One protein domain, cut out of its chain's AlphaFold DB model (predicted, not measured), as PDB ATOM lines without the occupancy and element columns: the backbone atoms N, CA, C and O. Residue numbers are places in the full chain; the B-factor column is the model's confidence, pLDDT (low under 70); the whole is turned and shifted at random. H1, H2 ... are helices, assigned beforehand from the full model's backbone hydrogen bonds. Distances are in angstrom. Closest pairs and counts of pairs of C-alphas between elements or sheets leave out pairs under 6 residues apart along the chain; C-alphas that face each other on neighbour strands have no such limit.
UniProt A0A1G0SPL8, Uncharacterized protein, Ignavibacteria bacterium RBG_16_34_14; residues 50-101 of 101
ATOM      1  N   THR A  50      48.518   3.352 -16.837       74.19
ATOM      2  CA  THR A  50      49.207   3.144 -18.115       74.19
ATOM      3  C   THR A  50      48.306   3.371 -19.328       74.19
ATOM      4  O   THR A  50      48.645   2.945 -20.431       74.19
ATOM      5  N   GLN A  51      47.150   4.023 -19.147       79.06
ATOM      6  CA  GLN A  51      46.153   4.260 -20.201       79.06
ATOM      7  C   GLN A  51      45.715   2.958 -20.901       79.06
ATOM      8  O   GLN A  51      45.398   2.948 -22.094       79.06
ATOM      9  N   ARG A  52      45.712   1.863 -20.135       82.75
ATOM     10  CA  ARG A  52      45.188   0.548 -20.500       82.75
ATOM     11  C   ARG A  52      43.980   0.237 -19.629       82.75
ATOM     12  O   ARG A  52      43.836   0.772 -18.538       82.75
ATOM     13  N   GLU A  53      43.117  -0.642 -20.100       80.50
ATOM     14  CA  GLU A  53      42.045  -1.213 -19.275       80.50
ATOM     15  C   GLU A  53      42.520  -2.492 -18.582       80.50
ATOM     16  O   GLU A  53      42.066  -2.815 -17.490       80.50
ATOM     17  N   ASP A  54      43.484  -3.184 -19.195       80.00
ATOM     18  CA  ASP A  54      44.053  -4.429 -18.695       80.00
ATOM     19  C   ASP A  54      45.540  -4.538 -19.079       80.00
ATOM     20  O   ASP A  54      45.947  -4.095 -20.156       80.00
ATOM     21  N   PHE A  55      46.374  -5.129 -18.219       77.56
ATOM     22  CA  PHE A  55      47.812  -5.288 -18.490       77.56
ATOM     23  C   PHE A  55      48.129  -6.313 -19.593       77.56
ATOM     24  O   PHE A  55      49.231  -6.298 -20.137       77.56
ATOM     25  N   THR A  56      47.177  -7.168 -19.972       81.44
ATOM     26  CA  THR A  56      47.269  -8.047 -21.152       81.44
ATOM     27  C   THR A  56      47.202  -7.267 -22.465       81.44
ATOM     28  O   THR A  56      47.599  -7.784 -23.512       81.44
ATOM     29  N   GLN A  57      46.739  -6.011 -22.439       80.06
ATOM     30  CA  GLN A  57      46.691  -5.164 -23.623       80.06
ATOM     31  C   GLN A  57      48.104  -4.748 -24.044       80.06
ATOM     32  O   GLN A  57      48.757  -3.898 -23.433       80.06
ATOM     33  N   VAL A  58      48.551  -5.300 -25.170       81.19
ATOM     34  CA  VAL A  58      49.821  -4.918 -25.807       81.19
ATOM     35  C   VAL A  58      49.745  -3.491 -26.367       81.19
ATOM     36  O   VAL A  58      50.737  -2.765 -26.385       81.19
ATOM     37  N   LEU A  59      48.548  -3.058 -26.770       85.31
ATOM     38  CA  LEU A  59      48.296  -1.766 -27.399       85.31
ATOM     39  C   LEU A  59      47.608  -0.791 -26.439       85.31
ATOM     40  O   LEU A  59      46.564  -1.097 -25.866       85.31
ATOM     41  N   MET A  60      48.135   0.431 -26.344       88.88
ATOM     42  CA  MET A  60      47.464   1.556 -25.680       88.88
ATOM     43  C   MET A  60      46.478   2.202 -26.664       88.88
ATOM     44  O   MET A  60      46.769   3.245 -27.251       88.88
ATOM     45  N   LYS A  61      45.329   1.552 -26.898       88.12
ATOM     46  CA  LYS A  61      44.396   1.905 -27.988       88.12
ATOM     47  C   LYS A  61      43.991   3.383 -27.985       88.12
ATOM     48  O   LYS A  61      44.083   4.035 -29.020       88.12
ATOM     49  N   LYS A  62      43.629   3.925 -26.819       88.69
ATOM     50  CA  LYS A  62      43.245   5.337 -26.668       88.69
ATOM     51  C   LYS A  62      44.364   6.297 -27.082       88.69
ATOM     52  O   LYS A  62      44.124   7.255 -27.803       88.69
ATOM     53  N   ASN A  63      45.601   6.001 -26.691       90.12
ATOM     54  CA  ASN A  63      46.746   6.818 -27.087       90.12
ATOM     55  C   ASN A  63      47.022   6.760 -28.583       90.12
ATOM     56  O   ASN A  63      47.430   7.766 -29.160       90.12
ATOM     57  N   LEU A  64      46.854   5.584 -29.195       92.12
ATOM     58  CA  LEU A  64      47.023   5.425 -30.633       92.12
ATOM     59  C   LEU A  64      45.982   6.263 -31.385       92.12
ATOM     60  O   LEU A  64      46.343   6.998 -32.300       92.12
ATOM     61  N   GLU A  65      44.727   6.222 -30.943       93.31
ATOM     62  CA  GLU A  65      43.637   7.036 -31.484       93.31
ATOM     63  C   GLU A  65      43.922   8.540 -31.361       93.31
ATOM     64  O   GLU A  65      43.927   9.261 -32.365       93.31
ATOM     65  N   ASP A  66      44.264   9.002 -30.155       92.88
ATOM     66  CA  ASP A  66      44.606  10.401 -29.886       92.88
ATOM     67  C   ASP A  66      45.812  10.861 -30.726       92.88
ATOM     68  O   ASP A  66      45.853  11.992 -31.223       92.88
ATOM     69  N   ALA A  67      46.809   9.989 -30.914       93.31
ATOM     70  CA  ALA A  67      47.985  10.281 -31.725       93.31
ATOM     71  C   ALA A  67      47.648  10.393 -33.217       93.31
ATOM     72  O   ALA A  67      48.072  11.365 -33.848       93.31
ATOM     73  N   ILE A  68      46.871   9.456 -33.770       95.25
ATOM     74  CA  ILE A  68      46.441   9.481 -35.177       95.25
ATOM     75  C   ILE A  68      45.625  10.744 -35.450       95.25
ATOM     76  O   ILE A  68      45.922  11.460 -36.407       95.25
ATOM     77  N   LYS A  69      44.671  11.076 -34.572       95.69
ATOM     78  CA  LYS A  69      43.838  12.281 -34.687       95.69
ATOM     79  C   LYS A  69      44.659  13.568 -34.608       95.69
ATOM     80  O   LYS A  69      44.415  14.510 -35.356       95.69
ATOM     81  N   ARG A  70      45.661  13.613 -33.724       94.62
ATOM     82  CA  ARG A  70      46.561  14.767 -33.581       94.62
ATOM     83  C   ARG A  70      47.428  14.991 -34.821       94.62
ATOM     84  O   ARG A  70      47.683  16.139 -35.168       94.62
ATOM     85  N   ILE A  71      47.904  13.919 -35.452       94.94
ATOM     86  CA  ILE A  71      48.725  13.998 -36.670       94.94
ATOM     87  C   ILE A  71      47.850  14.292 -37.898       94.94
ATOM     88  O   ILE A  71      48.282  15.018 -38.791       94.94
ATOM     89  N   ASN A  72      46.608  13.795 -37.912       96.44
ATOM     90  CA  ASN A  72      45.677  13.916 -39.032       96.44
ATOM     91  C   ASN A  72      44.331  14.542 -38.602       96.44
ATOM     92  O   ASN A  72      43.316  13.842 -38.574       96.44
ATOM     93  N   PRO A  73      44.264  15.862 -38.322       96.06
ATOM     94  CA  PRO A  73      43.033  16.513 -37.846       96.06
ATOM     95  C   PRO A  73      41.857  16.480 -38.836       96.06
ATOM     96  O   PRO A  73      40.736  16.827 -38.476       96.06
ATOM     97  N   TRP A  74      42.122  16.116 -40.090       96.88
ATOM     98  CA  TRP A  74      41.147  16.007 -41.173       96.88
ATOM     99  C   TRP A  74      40.415  14.657 -41.196       96.88
ATOM    100  O   TRP A  74      39.413  14.537 -41.898       96.88
ATOM    101  N   MET A  75      40.902  13.648 -40.464       97.12
ATOM    102  CA  MET A  75      40.242  12.347 -40.381       97.12
ATOM    103  C   MET A  75      39.011  12.418 -39.475       97.12
ATOM    104  O   MET A  75      39.068  12.943 -38.360       97.12
ATOM    105  N   ASN A  76      37.901  11.849 -39.937       96.25
ATOM    106  CA  ASN A  76      36.728  11.617 -39.099       96.25
ATOM    107  C   ASN A  76      36.880  10.330 -38.261       96.25
ATOM    108  O   ASN A  76      37.820   9.558 -38.441       96.25
ATOM    109  N   GLU A  77      35.945  10.090 -37.340       95.06
ATOM    110  CA  GLU A  77      36.000   8.950 -36.409       95.06
ATOM    111  C   GLU A  77      36.032   7.591 -37.120       95.06
ATOM    112  O   GLU A  77      36.789   6.710 -36.719       95.06
ATOM    113  N   GLN A  78      35.281   7.439 -38.214       96.19
ATOM    114  CA  GLN A  78      35.264   6.208 -39.003       96.19
ATOM    115  C   GLN A  78      36.625   5.947 -39.663       96.19
ATOM    116  O   GLN A  78      37.146   4.838 -39.593       96.19
ATOM    117  N   GLN A  79      37.241   6.979 -40.239       96.50
ATOM    118  CA  GLN A  79      38.569   6.879 -40.852       96.50
ATOM    119  C   GLN A  79      39.657   6.568 -39.818       96.50
ATOM    120  O   GLN A  79      40.583   5.812 -40.102       96.50
ATOM    121  N   ILE A  80      39.553   7.130 -38.609       96.19
ATOM    122  CA  ILE A  80      40.476   6.814 -37.511       96.19
ATOM    123  C   ILE A  80      40.310   5.351 -37.085       96.19
ATOM    124  O   ILE A  80      41.308   4.654 -36.899       96.19
ATOM    125  N   PHE A  81      39.071   4.874 -36.954       94.44
ATOM    126  CA  PHE A  81      38.787   3.479 -36.624       94.44
ATOM    127  C   PHE A  81      39.382   2.514 -37.658       94.44
ATOM    128  O   PHE A  81      40.051   1.554 -37.277       94.44
ATOM    129  N   GLU A  82      39.190   2.797 -38.948       95.06
ATOM    130  CA  GLU A  82      39.769   2.021 -40.051       95.06
ATOM    131  C   GLU A  82      41.299   2.017 -39.987       95.06
ATOM    132  O   GLU A  82      41.906   0.950 -39.983       95.06
ATOM    133  N   ALA A  83      41.931   3.182 -39.805       94.19
ATOM    134  CA  ALA A  83      43.386   3.274 -39.682       94.19
ATOM    135  C   ALA A  83      43.935   2.467 -38.492       94.19
ATOM    136  O   ALA A  83      44.965   1.805 -38.611       94.19
ATOM    137  N   ILE A  84      43.257   2.497 -37.339       93.31
ATOM    138  CA  ILE A  84      43.634   1.678 -36.178       93.31
ATOM    139  C   ILE A  84      43.479   0.193 -36.501       93.31
ATOM    140  O   ILE A  84      44.366  -0.592 -36.169       93.31
ATOM    141  N   SER A  85      42.368  -0.199 -37.127       92.00
ATOM    142  CA  SER A  85      42.132  -1.583 -37.539       92.00
ATOM    143  C   SER A  85      43.255  -2.068 -38.454       92.00
ATOM    144  O   SER A  85      43.863  -3.093 -38.166       92.00
ATOM    145  N   ASP A  86      43.614  -1.294 -39.475       89.19
ATOM    146  CA  ASP A  86      44.666  -1.654 -40.426       89.19
ATOM    147  C   ASP A  86      46.035  -1.776 -39.748       89.19
ATOM    148  O   ASP A  86      46.703  -2.800 -39.900       89.19
ATOM    149  N   LEU A  87      46.421  -0.792 -38.924       88.00
ATOM    150  CA  LEU A  87      47.695  -0.781 -38.186       88.00
ATOM    151  C   LEU A  87      47.831  -1.927 -37.178       88.00
ATOM    152  O   LEU A  87      48.944  -2.312 -36.824       88.00
ATOM    153  N   THR A  88      46.709  -2.427 -36.663       86.69
ATOM    154  CA  THR A  88      46.686  -3.452 -35.609       86.69
ATOM    155  C   THR A  88      46.263  -4.825 -36.122       86.69
ATOM    156  O   THR A  88      46.373  -5.815 -35.395       86.69
ATOM    157  N   SER A  89      45.833  -4.915 -37.381       83.62
ATOM    158  CA  SER A  89      45.578  -6.171 -38.070       83.62
ATOM    159  C   SER A  89      46.902  -6.860 -38.402       83.62
ATOM    160  O   SER A  89      47.800  -6.290 -39.019       83.62
ATOM    161  N   HIS A  90      47.040  -8.112 -37.976       71.94
ATOM    162  CA  HIS A  90      48.209  -8.930 -38.277       71.94
ATOM    163  C   HIS A  90      47.735 -10.115 -39.112       71.94
ATOM    164  O   HIS A  90      47.139 -11.050 -38.586       71.94
ATOM    165  N   GLU A  91      47.971 -10.057 -40.421       64.31
ATOM    166  CA  GLU A  91      47.629 -11.143 -41.354       64.31
ATOM    167  C   GLU A  91      48.840 -12.019 -41.706       64.31
ATOM    168  O   GLU A  91      48.698 -13.062 -42.340       64.31
ATOM    169  N   GLY A  92      50.052 -11.603 -41.328       59.94
ATOM    170  CA  GLY A  92      51.266 -12.354 -41.605       59.94
ATOM    171  C   GLY A  92      51.481 -13.490 -40.612       59.94
ATOM    172  O   GLY A  92      51.488 -13.279 -39.401       59.94
ATOM    173  N   ASP A  93      51.793 -14.678 -41.133       72.88
ATOM    174  CA  ASP A  93      52.176 -15.856 -40.333       72.88
ATOM    175  C   ASP A  93      53.439 -15.635 -39.473       72.88
ATOM    176  O   ASP A  93      53.816 -16.492 -38.676       72.88
ATOM    177  N   ASN A  94      54.164 -14.527 -39.682       76.69
ATOM    178  CA  ASN A  94      55.388 -14.198 -38.965       76.69
ATOM    179  C   ASN A  94      55.655 -12.684 -38.888       76.69
ATOM    180  O   ASN A  94      55.148 -11.885 -39.678       76.69
ATOM    181  N   LEU A  95      56.527 -12.307 -37.948       77.38
ATOM    182  CA  LEU A  95      56.923 -10.919 -37.683       77.38
ATOM    183  C   LEU A  95      57.599 -10.236 -38.880       77.38
ATOM    184  O   LEU A  95      57.501  -9.022 -39.023       77.38
ATOM    185  N   PHE A  96      58.290 -10.989 -39.739       78.75
ATOM    186  CA  PHE A  96      58.976 -10.422 -40.900       78.75
ATOM    187  C   PHE A  96      57.974  -9.859 -41.912       78.75
ATOM    188  O   PHE A  96      58.098  -8.709 -42.319       78.75
ATOM    189  N   LYS A  97      56.937 -10.633 -42.256       75.88
ATOM    190  CA  LYS A  97      55.865 -10.172 -43.149       75.88
ATOM    191  C   LYS A  97      55.138  -8.948 -42.578       75.88
ATOM    192  O   LYS A  97      54.832  -8.032 -43.331       75.88
ATOM    193  N   ASN A  98      54.920  -8.907 -41.262       72.25
ATOM    194  CA  ASN A  98      54.237  -7.787 -40.606       72.25
ATOM    195  C   ASN A  98      55.047  -6.474 -40.652       72.25
ATOM    196  O   ASN A  98      54.446  -5.412 -40.730       72.25
ATOM    197  N   ASN A  99      56.386  -6.531 -40.663       74.94
ATOM    198  CA  ASN A  99      57.256  -5.344 -40.729       74.94
ATOM    199  C   ASN A  99      57.506  -4.810 -42.157       74.94
ATOM    200  O   ASN A  99      58.226  -3.827 -42.316       74.94
ATOM    201  N   HIS A 100      56.973  -5.465 -43.194       72.75
ATOM    202  CA  HIS A 100      57.163  -5.089 -44.603       72.75
ATOM    203  C   HIS A 100      55.935  -4.437 -45.258       72.75
ATOM    204  O   HIS A 100      55.995  -4.121 -46.449       72.75
ATOM    205  N   ARG A 101      54.839  -4.268 -44.511       60.53
ATOM    206  CA  ARG A 101      53.686  -3.454 -44.922       60.53
ATOM    207  C   ARG A 101      53.991  -1.973 -44.740       60.53
ATOM    208  O   ARG A 101      53.566  -1.204 -45.627       60.53
TER     209      ARG A 101
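What this domain is: This is residues 50 to 101 of the 101 residues of an uncharacterized protein of Ignavibacteria bacterium RBG_16_34_14 (UniProt A0A1G0SPL8). What shape do these atoms make? Two helices, H1 and H2, cross each other steeply, with the short helix H3 set apart from both on the far side of H2 along the chain. Residues 50 to 60, before H1, form a stretch with no named element. What is it built of, and how large is it? The 52 printed residues hold three named helices, in the order H1, H2, H3, and no named strand, and the class is all helix. The whole is loose, with a radius of gyration of the C-alphas of 12.7 A and spans of 33 by 27 by 16 A.

How they stand to each other: What meets the longest helix? H2, residues 77 to 88, touches H1, residues 61 to 71, with its residues 80 to 84 alone. The closest C-alphas, those of Glu 65 and Ile 80, are 6.8 A apart. How do these two run? They run opposite ways at a steep tilt of 64 degrees. Where is the third helix? H3, residues 95 to 98, is apart from H1 and from H2. Are the backbones helical? Every O i to N i+4 pair is within hydrogen-bond range in H1 and H2; H3 is too short for such a pair.

Where its parts are: Where is H2? It begins at C-alpha 77 (36.000, 8.950, -36.409) and is 16.4 A long from first to last C-alpha. Where are the others? H1 begins at C-alpha 61 (44.396, 1.905, -27.988) and is 15.5 A long; H3 ends at C-alpha 98 (54.237, -7.787, -40.606) and is 5.1 A long.

The domain as a whole: How far does it reach? The two C-alphas farthest apart, those of Trp 74 and Asp 93, are 33.7 A apart. Is it unbroken? The printed part has no cut; the link from H1 to H2 is tight and that from H2 to H3 is short. Where is confidence low? Residues 91 to 92 and residue 101, the chain's last, are under 70, and the mean pLDDT of the printed part is 85.6.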